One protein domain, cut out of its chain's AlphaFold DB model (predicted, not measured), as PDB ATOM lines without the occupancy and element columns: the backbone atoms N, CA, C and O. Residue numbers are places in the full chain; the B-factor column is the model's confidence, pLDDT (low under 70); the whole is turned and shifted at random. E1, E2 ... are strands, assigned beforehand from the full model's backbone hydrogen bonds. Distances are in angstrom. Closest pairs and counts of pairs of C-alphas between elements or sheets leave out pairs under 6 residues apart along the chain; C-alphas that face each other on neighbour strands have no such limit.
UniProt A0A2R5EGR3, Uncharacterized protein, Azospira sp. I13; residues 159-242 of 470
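What this domain is: This is residues 159 to 242 of the 470 residues of an uncharacterized protein of Azospira sp. I13 (UniProt A0A2R5EGR3). A long, sharply bent hairpin of two strands, E1 and E2, has two short strands, E3 and E4, one after the other along the free side of E2. A long stretch without a named element, residues 159 to 192, trails past the E3 and E4 side of this strongly twisted sheet and comes round to E1. The printed part has 84 residues, with no named helix and four named strands, which follow one another along the chain from E1 to E4; they make one branched sheet, in which E2 has three antiparallel neighbours: E1 on one side of it, and E3 and E4 on the other side. The class is all strand, though under half of the residues, 36 of 84, are in named elements. It is only just compact, close to loose, with a radius of gyration of the C-alphas of 14.0 A, and elongated, spanning 45 by 24 by 21 A.

Where its parts are: The printed part begins at Pro 159, C-alpha (54.334, 22.279, 52.473). E1, residues 193 to 205, begins at C-alpha (20.718, 20.993, 45.443) and measures 25.4 A. E2, residues 208 to 220, measures 28.6 A. E3, residues 230 to 233, measures 10.2 A. E4, residues 236 to 241, measures 13.1 A and ends at C-alpha (54.681, 19.098, 42.307).

How they stand to each other: E1 bends by 102 degrees at residue 202 and E2 by 92 degrees at residue 211. E1 and E2 form a hairpin, antiparallel at 163 degrees, with N 203 and O 210 at 2.9 A. E1 is on one side of E2, and E3 and E4 are on the other side. E2 and E3, also a hairpin, have N 231 and O 216 at 2.8 A. E2 and E4 are antiparallel at 117 degrees, with N 211 and O 236 at 2.9 A. E3 and E4 are apart. E1, E2 and E3 form a meander, each strand the antiparallel neighbour of the one before.

The domain as a whole: The C-alphas farthest apart, those of Ala 160 and Gly 190, are 44.7 A apart. The printed part has no cut. The links E1 to E2 and E3 to E4 are tight, and E2 to E3 is short. The mean pLDDT of the printed part is 71.0; residues 166 to 189, 192 and 223 to 228 are under 70.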
ATOM      1  N   PRO A 159      54.731  22.913  51.225       84.00
ATOM      2  CA  PRO A 159      54.334  22.279  52.473       84.00
ATOM      3  C   PRO A 159      55.238  21.067  52.740       84.00
ATOM      4  O   PRO A 159      55.690  20.402  51.809       84.00
ATOM      5  N   ALA A 160      55.503  20.729  54.003       86.75
ATOM      6  CA  ALA A 160      56.202  19.477  54.281       86.75
ATOM      7  C   ALA A 160      55.305  18.286  53.865       86.75
ATOM      8  O   ALA A 160      54.087  18.350  54.080       86.75
ATOM      9  N   PRO A 161      55.847  17.202  53.281       83.31
ATOM     10  CA  PRO A 161      55.058  16.016  52.948       83.31
ATOM     11  C   PRO A 161      54.269  15.503  54.159       83.31
ATOM     12  O   PRO A 161      54.800  15.432  55.268       83.31
ATOM     13  N   GLY A 162      52.991  15.177  53.955       79.44
ATOM     14  CA  GLY A 162      52.088  14.745  55.024       79.44
ATOM     15  C   GLY A 162      51.524  15.871  55.898       79.44
ATOM     16  O   GLY A 162      50.782  15.581  56.834       79.44
ATOM     17  N   THR A 163      51.826  17.144  55.606       81.81
ATOM     18  CA  THR A 163      51.177  18.266  56.301       81.81
ATOM     19  C   THR A 163      49.684  18.272  55.947       81.81
ATOM     20  O   THR A 163      49.353  18.362  54.758       81.81
ATOM     21  N   PRO A 164      48.774  18.162  56.935       74.00
ATOM     22  CA  PRO A 164      47.344  18.289  56.685       74.00
ATOM     23  C   PRO A 164      47.036  19.720  56.244       74.00
ATOM     24  O   PRO A 164      47.580  20.675  56.802       74.00
ATOM     25  N   VAL A 165      46.160  19.878  55.251       74.69
ATOM     26  CA  VAL A 165      45.722  21.209  54.811       74.69
ATOM     27  C   VAL A 165      44.923  21.861  55.949       74.69
ATOM     28  O   VAL A 165      43.909  21.296  56.365       74.69
ATOM     29  N   PRO A 166      45.341  23.023  56.489       46.47
ATOM     30  CA  PRO A 166      44.563  23.708  57.513       46.47
ATOM     31  C   PRO A 166      43.212  24.140  56.930       46.47
ATOM     32  O   PRO A 166      43.173  24.818  55.906       46.47
ATOM     33  N   GLY A 167      42.104  23.768  57.578       42.78
ATOM     34  CA  GLY A 167      40.779  24.267  57.206       42.78
ATOM     35  C   GLY A 167      40.733  25.789  57.358       42.78
ATOM     36  O   GLY A 167      40.942  26.307  58.455       42.78
ATOM     37  N   THR A 168      40.512  26.518  56.265       35.97
ATOM     38  CA  THR A 168      40.555  27.985  56.267       35.97
ATOM     39  C   THR A 168      39.233  28.608  56.708       35.97
ATOM     40  O   THR A 168      38.147  28.161  56.339       35.97
ATOM     41  N   THR A 169      39.344  29.702  57.461       29.09
ATOM     42  CA  THR A 169      38.281  30.673  57.760       29.09
ATOM     43  C   THR A 169      37.751  31.376  56.491       29.09
ATOM     44  O   THR A 169      38.436  31.360  55.469       29.09
ATOM     45  N   PRO A 170      36.568  32.029  56.535       29.42
ATOM     46  CA  PRO A 170      35.773  32.427  55.357       29.42
ATOM     47  C   PRO A 170      36.354  33.456  54.362       29.42
ATOM     48  O   PRO A 170      35.644  33.808  53.427       29.42
ATOM     49  N   ASP A 171      37.596  33.924  54.515       30.39
ATOM     50  CA  ASP A 171      38.162  35.050  53.742       30.39
ATOM     51  C   ASP A 171      39.399  34.668  52.893       30.39
ATOM     52  O   ASP A 171      40.298  35.483  52.676       30.39
ATOM     53  N   ALA A 172      39.491  33.421  52.422       32.38
ATOM     54  CA  ALA A 172      40.625  32.981  51.604       32.38
ATOM     55  C   ALA A 172      40.605  33.588  50.174       32.38
ATOM     56  O   ALA A 172      39.532  33.708  49.574       32.38
ATOM     57  N   PRO A 173      41.769  33.977  49.605       30.55
ATOM     58  CA  PRO A 173      41.872  34.526  48.250       30.55
ATOM     59  C   PRO A 173      41.500  33.505  47.149       30.55
ATOM     60  O   PRO A 173      41.481  32.297  47.406       30.55
ATOM     61  N   PRO A 174      41.231  33.965  45.906       27.06
ATOM     62  CA  PRO A 174      40.862  33.092  44.791       27.06
ATOM     63  C   PRO A 174      41.924  32.008  44.557       27.06
ATOM     64  O   PRO A 174      43.099  32.331  44.395       27.06
ATOM     65  N   GLY A 175      41.513  30.737  44.543       36.78
ATOM     66  CA  GLY A 175      42.402  29.587  44.319       36.78
ATOM     67  C   GLY A 175      42.715  28.736  45.558       36.78
ATOM     68  O   GLY A 175      43.402  27.725  45.424       36.78
ATOM     69  N   GLN A 176      42.200  29.083  46.745       42.22
ATOM     70  CA  GLN A 176      42.252  28.202  47.920       42.22
ATOM     71  C   GLN A 176      40.933  27.435  48.128       42.22
ATOM     72  O   GLN A 176      39.857  28.017  47.977       42.22
ATOM     73  N   PRO A 177      40.983  26.140  48.497       41.66
ATOM     74  CA  PRO A 177      39.785  25.351  48.761       41.66
ATOM     75  C   PRO A 177      39.068  25.870  50.011       41.66
ATOM     76  O   PRO A 177      39.622  25.871  51.109       41.66
ATOM     77  N   SER A 178      37.809  26.284  49.863       43.91
ATOM     78  CA  SER A 178      36.957  26.654  50.991       43.91
ATOM     79  C   SER A 178      36.356  25.407  51.641       43.91
ATOM     80  O   SER A 178      35.621  24.650  51.003       43.91
ATOM     81  N   PHE A 179      36.624  25.215  52.929       45.31
ATOM     82  CA  PHE A 179      36.046  24.136  53.724       45.31
ATOM     83  C   PHE A 179      34.790  24.635  54.438       45.31
ATOM     84  O   PHE A 179      34.874  25.348  55.437       45.31
ATOM     85  N   ARG A 180      33.609  24.275  53.925       44.69
ATOM     86  CA  ARG A 180      32.329  24.546  54.597       44.69
ATOM     87  C   ARG A 180      31.850  23.298  55.327       44.69
ATOM     88  O   ARG A 180      31.874  22.204  54.769       44.69
ATOM     89  N   ASP A 181      31.364  23.476  56.555       44.72
ATOM     90  CA  ASP A 181      30.629  22.432  57.267       44.72
ATOM     91  C   ASP A 181      29.339  22.102  56.484       44.72
ATOM     92  O   ASP A 181      28.501  22.994  56.288       44.72
ATOM     93  N   PRO A 182      29.152  20.851  56.020       44.56
ATOM     94  CA  PRO A 182      27.971  20.456  55.256       44.56
ATOM     95  C   PRO A 182      26.654  20.639  56.023       44.56
ATOM     96  O   PRO A 182      25.602  20.724  55.395       44.56
ATOM     97  N   SER A 183      26.683  20.749  57.356       46.62
ATOM     98  CA  SER A 183      25.484  21.002  58.163       46.62
ATOM     99  C   SER A 183      24.933  22.433  58.047       46.62
ATOM    100  O   SER A 183      23.799  22.677  58.456       46.62
ATOM    101  N   GLN A 184      25.688  23.374  57.460       44.75
ATOM    102  CA  GLN A 184      25.300  24.791  57.356       44.75
ATOM    103  C   GLN A 184      24.848  25.238  55.958       44.75
ATOM    104  O   GLN A 184      24.570  26.421  55.739       44.75
ATOM    105  N   ALA A 185      24.761  24.330  54.986       50.44
ATOM    106  CA  ALA A 185      24.193  24.646  53.680       50.44
ATOM    107  C   ALA A 185      22.659  24.542  53.738       50.44
ATOM    108  O   ALA A 185      22.082  23.513  53.399       50.44
ATOM    109  N   THR A 186      21.977  25.600  54.184       50.72
ATOM    110  CA  THR A 186      20.526  25.723  53.983       50.72
ATOM    111  C   THR A 186      20.254  26.169  52.546       50.72
ATOM    112  O   THR A 186      20.658  27.283  52.198       50.72
ATOM    113  N   PRO A 187      19.593  25.349  51.709       54.44
ATOM    114  CA  PRO A 187      19.194  25.771  50.372       54.44
ATOM    115  C   PRO A 187      18.197  26.929  50.456       54.44
ATOM    116  O   PRO A 187      17.366  26.988  51.370       54.44
ATOM    117  N   LEU A 188      18.271  27.854  49.497       66.50
ATOM    118  CA  LEU A 188      17.245  28.879  49.337       66.50
ATOM    119  C   LEU A 188      15.906  28.215  48.953       66.50
ATOM    120  O   LEU A 188      15.899  27.168  48.295       66.50
ATOM    121  N   PRO A 189      14.753  28.791  49.345       58.56
ATOM    122  CA  PRO A 189      13.453  28.240  48.977       58.56
ATOM    123  C   PRO A 189      13.310  28.145  47.449       58.56
ATOM    124  O   PRO A 189      13.311  29.164  46.764       58.56
ATOM    125  N   GLY A 190      13.167  26.921  46.931       76.44
ATOM    126  CA  GLY A 190      12.979  26.644  45.500       76.44
ATOM    127  C   GLY A 190      14.213  26.112  44.761       76.44
ATOM    128  O   GLY A 190      14.094  25.762  43.590       76.44
ATOM    129  N   GLU A 191      15.369  25.999  45.417       75.38
ATOM    130  CA  GLU A 191      16.597  25.503  44.789       75.38
ATOM    131  C   GLU A 191      16.778  23.994  45.023       75.38
ATOM    132  O   GLU A 191      16.757  23.516  46.160       75.38
ATOM    133  N   THR A 192      16.953  23.221  43.945       66.88
ATOM    134  CA  THR A 192      17.254  21.786  44.056       66.88
ATOM    135  C   THR A 192      18.765  21.611  44.094       66.88
ATOM    136  O   THR A 192      19.462  21.844  43.109       66.88
ATOM    137  N   VAL A 193      19.285  21.209  45.247       76.19
ATOM    138  CA  VAL A 193      20.718  20.993  45.443       76.19
ATOM    139  C   VAL A 193      21.047  19.522  45.222       76.19
ATOM    140  O   VAL A 193      20.569  18.656  45.956       76.19
ATOM    141  N   VAL A 194      21.900  19.225  44.238       77.38
ATOM    142  CA  VAL A 194      22.437  17.873  44.048       77.38
ATOM    143  C   VAL A 194      23.776  17.783  44.767       77.38
ATOM    144  O   VAL A 194      24.742  18.451  44.403       77.38
ATOM    145  N   THR A 195      23.843  16.931  45.791       79.12
ATOM    146  CA  THR A 195      25.112  16.597  46.448       79.12
ATOM    147  C   THR A 195      25.725  15.389  45.749       79.12
ATOM    148  O   THR A 195      25.182  14.287  45.835       79.12
ATOM    149  N   LYS A 196      26.864  15.566  45.074       82.88
ATOM    150  CA  LYS A 196      27.652  14.439  44.547       82.88
ATOM    151  C   LYS A 196      28.789  14.113  45.507       82.88
ATOM    152  O   LYS A 196      29.548  15.005  45.873       82.88
ATOM    153  N   ARG A 197      28.903  12.839  45.896       83.12
ATOM    154  CA  ARG A 197      30.046  12.304  46.651       83.12
ATOM    155  C   ARG A 197      31.012  11.613  45.702       83.12
ATOM    156  O   ARG A 197      30.571  10.882  44.818       83.12
ATOM    157  N   TRP A 198      32.303  11.802  45.937       84.56
ATOM    158  CA  TRP A 198      33.371  11.173  45.166       84.56
ATOM    159  C   TRP A 198      34.331  10.435  46.099       84.56
ATOM    160  O   TRP A 198      34.543  10.858  47.240       84.56
ATOM    161  N   GLY A 199      34.878   9.318  45.613       87.44
ATOM    162  CA  GLY A 199      35.954   8.595  46.289       87.44
ATOM    163  C   GLY A 199      37.252   9.405  46.310       87.44
ATOM    164  O   GLY A 199      37.383  10.399  45.594       87.44
ATOM    165  N   GLY A 200      38.190   8.995  47.162       93.00
ATOM    166  CA  GLY A 200      39.506   9.623  47.258       93.00
ATOM    167  C   GLY A 200      40.275   9.628  45.935       93.00
ATOM    168  O   GLY A 200      40.012   8.820  45.044       93.00
ATOM    169  N   GLY A 201      41.223  10.552  45.816       92.69
ATOM    170  CA  GLY A 201      41.996  10.772  44.598       92.69
ATOM    171  C   GLY A 201      43.184  11.701  44.818       92.69
ATOM    172  O   GLY A 201      43.484  12.090  45.949       92.69
ATOM    173  N   LEU A 202      43.857  12.028  43.718       92.81
ATOM    174  CA  LEU A 202      44.926  13.022  43.656       92.81
ATOM    175  C   LEU A 202      44.385  14.268  42.953       92.81
ATOM    176  O   LEU A 202      43.665  14.155  41.962       92.81
ATOM    177  N   SER A 203      44.692  15.453  43.473       90.50
ATOM    178  CA  SER A 203      44.339  16.725  42.839       90.50
ATOM    179  C   SER A 203      45.468  17.733  43.000       90.50
ATOM    180  O   SER A 203      46.197  17.723  43.992       90.50
ATOM    181  N   CYS A 204      45.607  18.606  42.009       88.50
ATOM    182  CA  CYS A 204      46.623  19.642  41.974       88.50
ATOM    183  C   CYS A 204      46.016  20.971  42.419       88.50
ATOM    184  O   CYS A 204      45.129  21.500  41.752       88.50
ATOM    185  N   ILE A 205      46.508  21.524  43.528       85.25
ATOM    186  CA  ILE A 205      46.057  22.814  44.066       85.25
ATOM    187  C   ILE A 205      47.285  23.705  44.246       85.25
ATOM    188  O   ILE A 205      48.236  23.332  44.931       85.25
ATOM    189  N   GLY A 206      47.306  24.864  43.584       85.75
ATOM    190  CA  GLY A 206      48.457  25.779  43.618       85.75
ATOM    191  C   GLY A 206      49.765  25.149  43.117       85.75
ATOM    192  O   GLY A 206      50.843  25.514  43.580       85.75
ATOM    193  N   GLY A 207      49.681  24.156  42.222       86.25
ATOM    194  CA  GLY A 207      50.847  23.443  41.695       86.25
ATOM    195  C   GLY A 207      51.426  22.342  42.578       86.25
ATOM    196  O   GLY A 207      52.455  21.763  42.222       86.25
ATOM    197  N   TRP A 208      50.778  22.048  43.699       90.69
ATOM    198  CA  TRP A 208      51.148  20.995  44.635       90.69
ATOM    199  C   TRP A 208      50.148  19.847  44.524       90.69
ATOM    200  O   TRP A 208      48.945  20.083  44.399       90.69
ATOM    201  N   GLU A 209      50.637  18.610  44.548       93.38
ATOM    202  CA  GLU A 209      49.777  17.429  44.512       93.38
ATOM    203  C   GLU A 209      49.276  17.091  45.923       93.38
ATOM    204  O   GLU A 209      50.054  16.921  46.866       93.38
ATOM    205  N   PHE A 210      47.961  16.976  46.066       93.56
ATOM    206  CA  PHE A 210      47.298  16.572  47.297       93.56
ATOM    207  C   PHE A 210      46.568  15.257  47.094       93.56
ATOM    208  O   PHE A 210      45.845  15.077  46.115       93.56
ATOM    209  N   GLN A 211      46.703  14.367  48.069       94.56
ATOM    210  CA  GLN A 211      45.894  13.166  48.179       94.56
ATOM    211  C   GLN A 211      44.765  13.423  49.173       94.56
ATOM    212  O   GLN A 211      45.002  13.912  50.274       94.56
ATOM    213  N   TYR A 212      43.534  13.100  48.791       94.69
ATOM    214  CA  TYR A 212      42.344  13.249  49.631       94.69
ATOM    215  C   TYR A 212      41.584  11.924  49.709       94.69
ATOM    216  O   TYR A 212      41.616  11.118  48.778       94.69
ATOM    217  N   SER A 213      40.880  11.682  50.815       90.69
ATOM    218  CA  SER A 213      40.136  10.430  51.037       90.69
ATOM    219  C   SER A 213      38.727  10.445  50.440       90.69
ATOM    220  O   SER A 213      38.131   9.389  50.226       90.69
ATOM    221  N   GLY A 214      38.205  11.626  50.112       90.06
ATOM    222  CA  GLY A 214      36.948  11.805  49.392       90.06
ATOM    223  C   GLY A 214      36.557  13.274  49.304       90.06
ATOM    224  O   GLY A 214      37.284  14.144  49.778       90.06
ATOM    225  N   GLY A 215      35.401  13.563  48.722       91.62
ATOM    226  CA  GLY A 215      34.870  14.923  48.687       91.62
ATOM    227  C   GLY A 215      33.382  14.964  48.379       91.62
ATOM    228  O   GLY A 215      32.793  13.974  47.930       91.62
ATOM    229  N   PHE A 216      32.766  16.114  48.629       89.44
ATOM    230  CA  PHE A 216      31.415  16.410  48.170       89.44
ATOM    231  C   PHE A 216      31.381  17.753  47.453       89.44
ATOM    232  O   PHE A 216      32.077  18.688  47.835       89.44
ATOM    233  N   CYS A 217      30.550  17.840  46.422       85.38
ATOM    234  CA  CYS A 217      30.295  19.086  45.714       85.38
ATOM    235  C   CYS A 217      28.809  19.401  45.789       85.38
ATOM    236  O   CYS A 217      27.965  18.510  45.630       85.38
ATOM    237  N   VAL A 218      28.511  20.673  46.030       83.75
ATOM    238  CA  VAL A 218      27.156  21.215  46.024       83.75
ATOM    239  C   VAL A 218      26.951  21.865  44.663       83.75
ATOM    240  O   VAL A 218      27.522  22.919  44.397       83.75
ATOM    241  N   ILE A 219      26.180  21.213  43.791       81.88
ATOM    242  CA  ILE A 219      25.940  21.700  42.428       81.88
ATOM    243  C   ILE A 219      24.479  22.165  42.328       81.88
ATOM    244  O   ILE A 219      23.574  21.354  42.573       81.88
ATOM    245  N   PRO A 220      24.225  23.440  41.979       78.31
ATOM    246  CA  PRO A 220      22.897  23.900  41.587       78.31
ATOM    247  C   PRO A 220      22.378  23.071  40.408       78.31
ATOM    248  O   PRO A 220      23.094  22.878  39.423       78.31
ATOM    249  N   SER A 221      21.134  22.588  40.483       71.31
ATOM    250  CA  SER A 221      20.523  21.682  39.491       71.31
ATOM    251  C   SER A 221      20.494  22.195  38.044       71.31
ATOM    252  O   SER A 221      20.197  21.430  37.133       71.31
ATOM    253  N   ASN A 222      20.769  23.478  37.835       72.38
ATOM    254  CA  ASN A 222      20.757  24.199  36.565       72.38
ATOM    255  C   ASN A 222      22.144  24.728  36.145       72.38
ATOM    256  O   ASN A 222      22.227  25.490  35.185       72.38
ATOM    257  N   SER A 223      23.218  24.354  36.848       64.94
ATOM    258  CA  SER A 223      24.584  24.715  36.459       64.94
ATOM    259  C   SER A 223      25.266  23.546  35.752       64.94
ATOM    260  O   SER A 223      25.573  22.513  36.352       64.94
ATOM    261  N   ASP A 224      25.519  23.716  34.459       53.31
ATOM    262  CA  ASP A 224      26.403  22.821  33.736       53.31
ATOM    263  C   ASP A 224      27.849  23.176  34.108       53.31
ATOM    264  O   ASP A 224      28.426  24.150  33.633       53.31
ATOM    265  N   SER A 225      28.442  22.329  34.951       52.41
ATOM    266  CA  SER A 225      29.879  22.005  35.011       52.41
ATOM    267  C   SER A 225      30.868  22.802  35.874       52.41
ATOM    268  O   SER A 225      32.000  22.328  35.975       52.41
ATOM    269  N   SER A 226      30.523  23.888  36.576       52.44
ATOM    270  CA  SER A 226      31.524  24.508  37.470       52.44
ATOM    271  C   SER A 226      31.520  23.870  38.871       52.44
ATOM    272  O   SER A 226      30.574  23.967  39.650       52.44
ATOM    273  N   LEU A 227      32.597  23.139  39.180       59.19
ATOM    274  CA  LEU A 227      32.870  22.491  40.472       59.19
ATOM    275  C   LEU A 227      33.387  23.494  41.524       59.19
ATOM    276  O   LEU A 227      34.089  23.108  42.457       59.19
ATOM    277  N   ASP A 228      33.029  24.773  41.403       60.53
ATOM    278  CA  ASP A 228      33.614  25.860  42.202       60.53
ATOM    279  C   ASP A 228      33.314  25.733  43.711       60.53
ATOM    280  O   ASP A 228      33.947  26.394  44.526       60.53
ATOM    281  N   ASN A 229      32.398  24.836  44.101       73.06
ATOM    282  CA  ASN A 229      31.994  24.570  45.485       73.06
ATOM    283  C   ASN A 229      32.177  23.095  45.889       73.06
ATOM    284  O   ASN A 229      31.241  22.440  46.368       73.06
ATOM    285  N   CYS A 230      33.377  22.550  45.685       80.56
ATOM    286  CA  CYS A 230      33.753  21.238  46.207       80.56
ATOM    287  C   CYS A 230      34.524  21.347  47.526       80.56
ATOM    288  O   CYS A 230      35.397  22.193  47.699       80.56
ATOM    289  N   THR A 231      34.223  20.448  48.458       85.94
ATOM    290  CA  THR A 231      34.952  20.274  49.717       85.94
ATOM    291  C   THR A 231      35.582  18.883  49.737       85.94
ATOM    292  O   THR A 231      34.908  17.889  49.459       85.94
ATOM    293  N   TYR A 232      36.872  18.811  50.066       86.81
ATOM    294  CA  TYR A 232      37.675  17.582  50.090       86.81
ATOM    295  C   TYR A 232      37.940  17.165  51.537       86.81
ATOM    296  O   TYR A 232      38.219  18.020  52.358       86.81
ATOM    297  N   PHE A 233      37.882  15.881  51.876       89.06
ATOM    298  CA  PHE A 233      38.199  15.381  53.217       89.06
ATOM    299  C   PHE A 233      39.598  14.764  53.272       89.06
ATOM    300  O   PHE A 233      40.025  14.106  52.320       89.06
ATOM    301  N   ASP A 234      40.282  14.953  54.405       89.06
ATOM    302  CA  ASP A 234      41.593  14.362  54.713       89.06
ATOM    303  C   ASP A 234      42.671  14.637  53.650       89.06
ATOM    304  O   ASP A 234      43.501  13.783  53.322       89.06
ATOM    305  N   ALA A 235      42.654  15.852  53.094       90.62
ATOM    306  CA  ALA A 235      43.645  16.292  52.125       90.62
ATOM    307  C   ALA A 235      45.028  16.443  52.782       90.62
ATOM    308  O   ALA A 235      45.200  17.202  53.742       90.62
ATOM    309  N   HIS A 236      46.023  15.752  52.234       92.69
ATOM    310  CA  HIS A 236      47.418  15.840  52.649       92.69
ATOM    311  C   HIS A 236      48.328  16.008  51.437       92.69
ATOM    312  O   HIS A 236      48.105  15.430  50.373       92.69
ATOM    313  N   TYR A 237      49.359  16.835  51.603       93.12
ATOM    314  CA  TYR A 237      50.346  17.074  50.559       93.12
ATOM    315  C   TYR A 237      51.212  15.824  50.336       93.12
ATOM    316  O   TYR A 237      51.773  15.288  51.298       93.12
ATOM    317  N   THR A 238      51.341  15.368  49.086       90.81
ATOM    318  CA  THR A 238      52.055  14.117  48.756       90.81
ATOM    319  C   THR A 238      53.575  14.271  48.731       90.81
ATOM    320  O   THR A 238      54.288  13.272  48.777       90.81
ATOM    321  N   GLY A 239      54.088  15.504  48.675       91.12
ATOM    322  CA  GLY A 239      55.508  15.768  48.425       91.12
ATOM    323  C   GLY A 239      55.858  15.972  46.949       91.12
ATOM    324  O   GLY A 239      57.013  16.266  46.649       91.12
ATOM    325  N   ASN A 240      54.885  15.863  46.039       90.31
ATOM    326  CA  ASN A 240      55.101  16.061  44.606       90.31
ATOM    327  C   ASN A 240      54.593  17.429  44.129       90.31
ATOM    328  O   ASN A 240      53.667  18.018  44.689       90.31
ATOM    329  N   THR A 241      55.192  17.945  43.060       87.69
ATOM    330  CA  THR A 241      54.681  19.098  42.307       87.69
ATOM    331  C   THR A 241      53.939  18.616  41.070       87.69
ATOM    332  O   THR A 241      54.423  17.718  40.381       87.69
ATOM    333  N   CYS A 242      52.825  19.253  40.732       86.50
ATOM    334  CA  CYS A 242      52.149  18.993  39.467       86.50
ATOM    335  C   CYS A 242      52.759  19.837  38.342       86.50
ATOM    336  O   CYS A 242      52.992  21.034  38.518       86.50
TER     337      CYS A 242